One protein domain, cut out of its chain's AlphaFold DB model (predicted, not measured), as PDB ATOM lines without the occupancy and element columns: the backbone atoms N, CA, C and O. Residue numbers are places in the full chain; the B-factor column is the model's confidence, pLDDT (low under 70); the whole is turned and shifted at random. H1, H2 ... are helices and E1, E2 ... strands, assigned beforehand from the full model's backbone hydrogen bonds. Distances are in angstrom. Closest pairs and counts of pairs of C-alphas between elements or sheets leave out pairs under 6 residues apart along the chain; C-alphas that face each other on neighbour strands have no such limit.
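Overview. This is residues 57 to 122 of the 140 residues of an uncharacterized protein of Verrucomicrobiaceae bacterium SCGC AG-212-N21 (UniProt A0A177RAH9). What is the main picture? A small three-stranded sheet, E3 E4 E5, makes one end of the domain, the two-stranded hairpin E1 E2 lies in the middle, and helix H1 makes the other end beside E2. A long link, residues 93 to 106, runs along the outside from the sheet's end to the helix. What is it built of? The printed part has 66 residues with five named strands and then one named helix, in the order E1 E2 E3 E4 E5 H1; both sheets are antiparallel, and the class is mixed, with 31 residues, under half, in named elements. How spread out is it? It is only just compact, close to loose, with a radius of gyration of the C-alphas of 12.7 A and spans of 36 by 24 by 14 A.

Along the chain. Where is the larger sheet? E3 is residues 78 to 80, 6.7 A long, from C-alpha 78 at (145.774, 223.976, 179.058); E4 is residues 84 to 87, 9.9 A, and E5 is residues 90 to 92, 6.6 A. Where are the other elements? E1 is residues 62 to 65, 9.5 A, from C-alpha 62 at (146.132, 234.145, 172.005), and E2 is residues 70 to 72, 6.6 A. H1 is residues 107 to 120, 20.4 A, ending with C-alpha 120 at (152.182, 243.637, 169.803).

Arrangement. How is the larger sheet joined? E3, E4 and E5 form a meander, each strand the antiparallel neighbour of the one before, with E3 and E5 as edge strands. The hairpin E3 and E4 has N 86 and O 78 within hydrogen-bond range at 2.8 A, and the hairpin E4 and E5 has N 85 and O 92 at 2.7 A. What lies next to it? The closest C-alphas of E4 and E1 are those of Trp 87 and His 65, 7.8 A apart. E1 and E2 are an antiparallel hairpin at 134 degrees, with N 63 and O 72 at 2.8 A, and residues 57 to 58 pair antiparallel with residues 62 to 63 of E1. Where is the helix? The closest C-alphas of H1 and E2 are those of Glu 109 and Lys 70, 6.4 A apart, while H1 is apart from E3 and E4 and is not on the larger sheet. In H1 every O i to N i+4 pair is within hydrogen-bond range.

Size, cuts and confidence. How far does it reach? The two C-alphas farthest apart are those of Asp 94 and Ala 122, at 37.9 A. Is it continuous? The printed part has no cut; the links between successive strands are tight, and the link from E5 to H1 is long, with 14 residues. Where is confidence low? The mean pLDDT of the printed part is 94.9, and residue 122 is under 70.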
ATOM      1  N   TYR A  57     147.419 229.488 167.216       96.88
ATOM      2  CA  TYR A  57     148.003 230.550 168.028       96.88
ATOM      3  C   TYR A  57     148.406 231.750 167.179       96.88
ATOM      4  O   TYR A  57     149.170 231.627 166.220       96.88
ATOM      5  N   ILE A  58     147.976 232.937 167.606       95.25
ATOM      6  CA  ILE A  58     148.429 234.208 167.047       95.25
ATOM      7  C   ILE A  58     149.075 235.051 168.143       95.25
ATOM      8  O   ILE A  58     148.476 235.383 169.169       95.25
ATOM      9  N   ILE A  59     150.308 235.478 167.871       91.56
ATOM     10  CA  ILE A  59     151.082 236.335 168.766       91.56
ATOM     11  C   ILE A  59     150.324 237.620 169.137       91.56
ATOM     12  O   ILE A  59     149.867 238.379 168.280       91.56
ATOM     13  N   GLY A  60     150.217 237.882 170.441       91.94
ATOM     14  CA  GLY A  60     149.524 239.055 170.983       91.94
ATOM     15  C   GLY A  60     147.995 238.971 170.972       91.94
ATOM     16  O   GLY A  60     147.351 239.896 171.461       91.94
ATOM     17  N   VAL A  61     147.424 237.889 170.439       95.81
ATOM     18  CA  VAL A  61     145.977 237.639 170.406       95.81
ATOM     19  C   VAL A  61     145.615 236.471 171.320       95.81
ATOM     20  O   VAL A  61     144.716 236.620 172.144       95.81
ATOM     21  N   GLY A  62     146.344 235.355 171.213       96.81
ATOM     22  CA  GLY A  62     146.132 234.145 172.005       96.81
ATOM     23  C   GLY A  62     145.829 232.921 171.141       96.81
ATOM     24  O   GLY A  62     146.274 232.846 169.995       96.81
ATOM     25  N   TYR A  63     145.084 231.979 171.710       97.75
ATOM     26  CA  TYR A  63     144.680 230.709 171.114       97.75
ATOM     27  C   TYR A  63     143.233 230.765 170.635       97.75
ATOM     28  O   TYR A  63     142.349 231.209 171.371       97.75
ATOM     29  N   PHE A  64     142.980 230.301 169.417       97.88
ATOM     30  CA  PHE A  64     141.633 230.196 168.878       97.88
ATOM     31  C   PHE A  64     140.889 229.024 169.519       97.88
ATOM     32  O   PHE A  64     141.368 227.892 169.523       97.88
ATOM     33  N   HIS A  65     139.713 229.296 170.072       97.62
ATOM     34  CA  HIS A  65     138.790 228.291 170.592       97.62
ATOM     35  C   HIS A  65     137.629 228.185 169.615       97.62
ATOM     36  O   HIS A  65     136.781 229.080 169.529       97.62
ATOM     37  N   ALA A  66     137.598 227.093 168.857       96.50
ATOM     38  CA  ALA A  66     136.701 226.996 167.713       96.50
ATOM     39  C   ALA A  66     135.222 226.801 168.101       96.50
ATOM     40  O   ALA A  66     134.346 227.234 167.356       96.50
ATOM     41  N   THR A  67     134.915 226.281 169.299       95.62
ATOM     42  CA  THR A  67     133.528 226.191 169.810       95.62
ATOM     43  C   THR A  67     132.856 227.556 169.945       95.62
ATOM     44  O   THR A  67     131.680 227.701 169.620       95.62
ATOM     45  N   ALA A  68     133.605 228.552 170.419       95.25
ATOM     46  CA  ALA A  68     133.136 229.919 170.615       95.25
ATOM     47  C   ALA A  68     133.478 230.832 169.429       95.25
ATOM     48  O   ALA A  68     133.026 231.976 169.398       95.25
ATOM     49  N   CYS A  69     134.288 230.339 168.483       96.94
ATOM     50  CA  CYS A  69     134.852 231.096 167.368       96.94
ATOM     51  C   CYS A  69     135.583 232.373 167.829       96.94
ATOM     52  O   CYS A  69     135.461 233.430 167.210       96.94
ATOM     53  N   LYS A  70     136.330 232.276 168.942       97.31
ATOM     54  CA  LYS A  70     136.981 233.404 169.632       97.31
ATOM     55  C   LYS A  70     138.397 233.078 170.089       97.31
ATOM     56  O   LYS A  70     138.757 231.920 170.264       97.31
ATOM     57  N   TRP A  71     139.194 234.117 170.320       97.31
ATOM     58  CA  TRP A  71     140.568 234.029 170.802       97.31
ATOM     59  C   TRP A  71     140.670 234.250 172.309       97.31
ATOM     60  O   TRP A  71     140.209 235.274 172.829       97.31
ATOM     61  N   TYR A  72     141.374 233.344 172.982       97.50
ATOM     62  CA  TYR A  72     141.555 233.316 174.429       97.50
ATOM     63  C   TYR A  72     143.037 233.295 174.826       97.50
ATOM     64  O   TYR A  72     143.885 232.887 174.038       97.50
ATOM     65  N   PRO A  73     143.385 233.738 176.047       96.69
ATOM     66  CA  PRO A  73     144.779 233.795 176.488       96.69
ATOM     67  C   PRO A  73     145.435 232.419 176.666       96.69
ATOM     68  O   PRO A  73     146.650 232.326 176.523       96.69
ATOM     69  N   HIS A  74     144.647 231.383 176.954       97.88
ATOM     70  CA  HIS A  74     145.122 230.027 177.229       97.88
ATOM     71  C   HIS A  74     144.622 229.054 176.162       97.88
ATOM     72  O   HIS A  74     143.536 229.240 175.594       97.88
ATOM     73  N   ALA A  75     145.407 228.017 175.891       97.50
ATOM     74  CA  ALA A  75     145.013 226.958 174.976       97.50
ATOM     75  C   ALA A  75     143.850 226.136 175.557       97.50
ATOM     76  O   ALA A  75     143.667 226.024 176.769       97.50
ATOM     77  N   TRP A  76     143.053 225.546 174.675       97.25
ATOM     78  CA  TRP A  76     142.063 224.535 175.010       97.25
ATOM     79  C   TRP A  76     142.736 223.345 175.689       97.25
ATOM     80  O   TRP A  76     143.685 222.772 175.146       97.25
ATOM     81  N   ASN A  77     142.205 222.964 176.847       97.75
ATOM     82  CA  ASN A  77     142.749 221.978 177.775       97.75
ATOM     83  C   ASN A  77     144.163 222.297 178.297       97.75
ATOM     84  O   ASN A  77     144.884 221.386 178.703       97.75
ATOM     85  N   GLU A  78     144.568 223.571 178.329       98.00
ATOM     86  CA  GLU A  78     145.774 223.976 179.058       98.00
ATOM     87  C   GLU A  78     145.591 223.699 180.552       98.00
ATOM     88  O   GLU A  78     144.589 224.112 181.131       98.00
ATOM     89  N   PHE A  79     146.540 222.998 181.172       98.12
ATOM     90  CA  PHE A  79     146.498 222.669 182.595       98.12
ATOM     91  C   PHE A  79     147.311 223.668 183.424       98.12
ATOM     92  O   PHE A  79     148.475 223.924 183.114       98.12
ATOM     93  N   ASP A  80     146.717 224.169 184.508       97.81
ATOM     94  CA  ASP A  80     147.364 225.004 185.522       97.81
ATOM     95  C   ASP A  80     147.149 224.416 186.924       97.81
ATOM     96  O   ASP A  80     146.037 224.031 187.315       97.81
ATOM     97  N   GLU A  81     148.227 224.361 187.704       97.06
ATOM     98  CA  GLU A  81     148.214 223.781 189.041       97.06
ATOM     99  C   GLU A  81     147.355 224.648 189.974       97.06
ATOM    100  O   GLU A  81     147.632 225.820 190.227       97.06
ATOM    101  N   GLY A  82     146.266 224.070 190.483       96.25
ATOM    102  CA  GLY A  82     145.314 224.753 191.362       96.25
ATOM    103  C   GLY A  82     144.129 225.417 190.655       96.25
ATOM    104  O   GLY A  82     143.211 225.855 191.346       96.25
ATOM    105  N   ARG A  83     144.100 225.460 189.314       97.25
ATOM    106  CA  ARG A  83     142.920 225.903 188.539       97.25
ATOM    107  C   ARG A  83     142.303 224.804 187.680       97.25
ATOM    108  O   ARG A  83     141.114 224.886 187.391       97.25
ATOM    109  N   GLY A  84     143.083 223.790 187.304       98.06
ATOM    110  CA  GLY A  84     142.636 222.699 186.439       98.06
ATOM    111  C   GLY A  84     142.884 223.007 184.962       98.06
ATOM    112  O   GLY A  84     143.931 223.539 184.614       98.06
ATOM    113  N   TYR A  85     141.942 222.651 184.094       98.38
ATOM    114  CA  TYR A  85     142.025 222.755 182.640       98.38
ATOM    115  C   TYR A  85     141.249 223.960 182.107       98.38
ATOM    116  O   TYR A  85     140.105 224.191 182.494       98.38
ATOM    117  N   TYR A  86     141.841 224.717 181.188       98.19
ATOM    118  CA  TYR A  86     141.192 225.860 180.556       98.19
ATOM    119  C   TYR A  86     140.459 225.462 179.277       98.19
ATOM    120  O   TYR A  86     141.067 224.934 178.350       98.19
ATOM    121  N   TRP A  87     139.171 225.762 179.171       96.69
ATOM    122  CA  TRP A  87     138.419 225.630 177.924       96.69
ATOM    123  C   TRP A  87     137.197 226.550 177.936       96.69
ATOM    124  O   TRP A  87     136.702 226.935 178.992       96.69
ATOM    125  N   ASP A  88     136.753 226.971 176.747       90.31
ATOM    126  CA  ASP A  88     135.572 227.832 176.543       90.31
ATOM    127  C   ASP A  88     135.593 229.151 177.353       90.31
ATOM    128  O   ASP A  88     134.568 229.737 177.700       90.31
ATOM    129  N   GLY A  89     136.798 229.646 177.652       94.00
ATOM    130  CA  GLY A  89     137.020 230.896 178.375       94.00
ATOM    131  C   GLY A  89     137.168 230.780 179.892       94.00
ATOM    132  O   GLY A  89     137.459 231.794 180.537       94.00
ATOM    133  N   THR A  90     137.014 229.586 180.465       97.12
ATOM    134  CA  THR A  90     137.021 229.355 181.915       97.12
ATOM    135  C   THR A  90     137.904 228.176 182.322       97.12
ATOM    136  O   THR A  90     138.329 227.378 181.494       97.12
ATOM    137  N   TRP A  91     138.228 228.101 183.615       97.94
ATOM    138  CA  TRP A  91     138.971 226.987 184.208       97.94
ATOM    139  C   TRP A  91     138.004 225.939 184.766       97.94
ATOM    140  O   TRP A  91     136.994 226.296 185.375       97.94
ATOM    141  N   HIS A  92     138.332 224.664 184.581       98.00
ATOM    142  CA  HIS A  92     137.517 223.506 184.941       98.00
ATOM    143  C   HIS A  92     138.371 222.430 185.612       98.00
ATOM    144  O   HIS A  92     139.553 222.307 185.321       98.00
ATOM    145  N   GLU A  93     137.784 221.615 186.487       97.94
ATOM    146  CA  GLU A  93     138.529 220.542 187.169       97.94
ATOM    147  C   GLU A  93     138.991 219.444 186.198       97.94
ATOM    148  O   GLU A  93     140.110 218.943 186.317       97.94
ATOM    149  N   ASP A  94     138.166 219.134 185.195       98.00
ATOM    150  CA  ASP A  94     138.400 218.083 184.207       98.00
ATOM    151  C   ASP A  94     138.676 218.650 182.800       98.00
ATOM    152  O   ASP A  94     138.140 219.708 182.430       98.00
ATOM    153  N   PRO A  95     139.476 217.945 181.975       97.81
ATOM    154  CA  PRO A  95     139.691 218.323 180.586       97.81
ATOM    155  C   PRO A  95     138.428 218.077 179.758       97.81
ATOM    156  O   PRO A  95     137.728 217.076 179.936       97.81
ATOM    157  N   ASP A  96     138.170 218.948 178.789       97.12
ATOM    158  CA  ASP A  96     137.081 218.741 177.849       97.12
ATOM    159  C   ASP A  96     137.421 217.642 176.833       97.12
ATOM    160  O   ASP A  96     138.497 217.642 176.229       97.12
ATOM    161  N   GLN A  97     136.485 216.717 176.621       96.75
ATOM    162  CA  GLN A  97     136.658 215.560 175.731       96.75
ATOM    163  C   GLN A  97     135.894 215.685 174.408       96.75
ATOM    164  O   GLN A  97     135.877 214.745 173.610       96.75
ATOM    165  N   ARG A  98     135.223 216.816 174.163       94.50
ATOM    166  CA  ARG A  98     134.491 217.023 172.912       94.50
ATOM    167  C   ARG A  98     135.473 217.081 171.744       94.50
ATOM    168  O   ARG A  98     136.561 217.643 171.837       94.50
ATOM    169  N   MET A  99     135.055 216.532 170.609       92.56
ATOM    170  CA  MET A  99     135.755 216.755 169.350       92.56
ATOM    171  C   MET A  99     135.437 218.173 168.875       92.56
ATOM    172  O   MET A  99     134.296 218.465 168.515       92.56
ATOM    173  N   VAL A 100     136.435 219.053 168.904       94.00
ATOM    174  CA  VAL A 100     136.293 220.448 168.480       94.00
ATOM    175  C   VAL A 100     136.746 220.568 167.027       94.00
ATOM    176  O   VAL A 100     137.925 220.393 166.726       94.00
ATOM    177  N   ALA A 101     135.798 220.821 166.126       93.62
ATOM    178  CA  ALA A 101     136.087 221.126 164.727       93.62
ATOM    179  C   ALA A 101     136.602 222.565 164.579       93.62
ATOM    180  O   ALA A 101     136.417 223.378 165.482       93.62
ATOM    181  N   SER A 102     137.216 222.872 163.441       96.12
ATOM    182  CA  SER A 102     137.607 224.233 163.076       96.12
ATOM    183  C   SER A 102     136.395 225.169 162.973       96.12
ATOM    184  O   SER A 102     135.247 224.727 162.866       96.12
ATOM    185  N   GLY A 103     136.639 226.476 163.063       96.75
ATOM    186  CA  GLY A 103     135.580 227.483 163.113       96.75
ATOM    187  C   GLY A 103     135.986 228.805 162.474       96.75
ATOM    188  O   GLY A 103     137.166 229.087 162.285       96.75
ATOM    189  N   ILE A 104     134.994 229.629 162.142       97.88
ATOM    190  CA  ILE A 104     135.199 230.932 161.500       97.88
ATOM    191  C   ILE A 104     134.830 232.034 162.507       97.88
ATOM    192  O   ILE A 104     133.675 232.074 162.936       97.88
ATOM    193  N   PRO A 105     135.762 232.928 162.892       97.31
ATOM    194  CA  PRO A 105     135.458 234.054 163.771       97.31
ATOM    195  C   PRO A 105     134.487 235.031 163.107       97.31
ATOM    196  O   PRO A 105     134.551 235.268 161.897       97.31
ATOM    197  N   ASP A 106     133.620 235.638 163.915       96.88
ATOM    198  CA  ASP A 106     132.754 236.721 163.456       96.88
ATOM    199  C   ASP A 106     133.546 238.014 163.165       96.88
ATOM    200  O   ASP A 106     134.715 238.171 163.535       96.88
ATOM    201  N   ASP A 107     132.915 238.968 162.477       96.06
ATOM    202  CA  ASP A 107     133.574 240.212 162.059       96.06
ATOM    203  C   ASP A 107     134.038 241.088 163.241       96.06
ATOM    204  O   ASP A 107     135.027 241.830 163.129       96.06
ATOM    205  N   GLU A 108     133.345 241.013 164.382       96.44
ATOM    206  CA  GLU A 108     133.712 241.739 165.600       96.44
ATOM    207  C   GLU A 108     135.010 241.168 166.180       96.44
ATOM    208  O   GLU A 108     135.953 241.906 166.487       96.44
ATOM    209  N   GLU A 109     135.101 239.847 166.233       97.06
ATOM    210  CA  GLU A 109     136.243 239.109 166.730       97.06
ATOM    211  C   GLU A 109     137.456 239.247 165.810       97.06
ATOM    212  O   GLU A 109     138.565 239.509 166.285       97.06
ATOM    213  N   VAL A 110     137.255 239.185 164.489       96.56
ATOM    214  CA  VAL A 110     138.290 239.503 163.491       96.56
ATOM    215  C   VAL A 110     138.852 240.905 163.742       96.56
ATOM    216  O   VAL A 110     140.072 241.119 163.702       96.56
ATOM    217  N   SER A 111     137.983 241.878 164.021       94.88
ATOM    218  CA  SER A 111     138.384 243.261 164.289       94.88
ATOM    219  C   SER A 111     139.162 243.386 165.602       94.88
ATOM    220  O   SER A 111     140.232 244.008 165.630       94.88
ATOM    221  N   ARG A 112     138.675 242.753 166.676       95.88
ATOM    222  CA  ARG A 112     139.312 242.729 167.999       95.88
ATOM    223  C   ARG A 112     140.687 242.064 167.953       95.88
ATOM    224  O   ARG A 112     141.662 242.646 168.437       95.88
ATOM    225  N   ALA A 113     140.783 240.887 167.340       95.88
ATOM    226  CA  ALA A 113     142.014 240.117 167.217       95.88
ATOM    227  C   ALA A 113     143.076 240.884 166.426       95.88
ATOM    228  O   ALA A 113     144.199 241.064 166.894       95.88
ATOM    229  N   ASN A 114     142.714 241.451 165.272       93.75
ATOM    230  CA  ASN A 114     143.646 242.271 164.500       93.75
ATOM    231  C   ASN A 114     144.073 243.544 165.248       93.75
ATOM    232  O   ASN A 114     145.213 243.987 165.110       93.75
ATOM    233  N   ALA A 115     143.196 244.148 166.055       91.12
ATOM    234  CA  ALA A 115     143.573 245.277 166.903       91.12
ATOM    235  C   ALA A 115     144.574 244.871 167.999       91.12
ATOM    236  O   ALA A 115     145.525 245.613 168.249       91.12
ATOM    237  N   ALA A 116     144.394 243.704 168.624       92.31
ATOM    238  CA  ALA A 116     145.333 243.157 169.603       92.31
ATOM    239  C   ALA A 116     146.686 242.812 168.957       92.31
ATOM    240  O   ALA A 116     147.723 243.293 169.414       92.31
ATOM    241  N   TRP A 117     146.675 242.113 167.819       92.56
ATOM    242  CA  TRP A 117     147.876 241.772 167.055       92.56
ATOM    243  C   TRP A 117     148.711 243.007 166.691       92.56
ATOM    244  O   TRP A 117     149.930 243.007 166.870       92.56
ATOM    245  N   ARG A 118     148.061 244.096 166.247       87.69
ATOM    246  CA  ARG A 118     148.740 245.362 165.918       87.69
ATOM    247  C   ARG A 118     149.376 246.043 167.124       87.69
ATOM    248  O   ARG A 118     150.331 246.782 166.928       87.69
ATOM    249  N   LYS A 119     148.881 245.842 168.351       86.00
ATOM    250  CA  LYS A 119     149.529 246.404 169.552       86.00
ATOM    251  C   LYS A 119     150.873 245.730 169.821       86.00
ATOM    252  O   LYS A 119     151.806 246.412 170.229       86.00
ATOM    253  N   THR A 120     150.968 244.429 169.562       84.00
ATOM    254  CA  THR A 120     152.182 243.637 169.803       84.00
ATOM    255  C   THR A 120     153.159 243.687 168.629       84.00
ATOM    256  O   THR A 120     154.364 243.710 168.841       84.00
ATOM    257  N   ASN A 121     152.649 243.754 167.397       75.81
ATOM    258  CA  ASN A 121     153.446 243.781 166.164       75.81
ATOM    259  C   ASN A 121     153.500 245.174 165.532       75.81
ATOM    260  O   ASN A 121     153.814 245.306 164.348       75.81
ATOM    261  N   ALA A 122     153.168 246.222 166.294       64.44
ATOM    262  CA  ALA A 122     153.416 247.580 165.844       64.44
ATOM    263  C   ALA A 122     154.913 247.671 165.503       64.44
ATOM    264  O   ALA A 122     155.730 247.400 166.385       64.44
TER     265      ALA A 122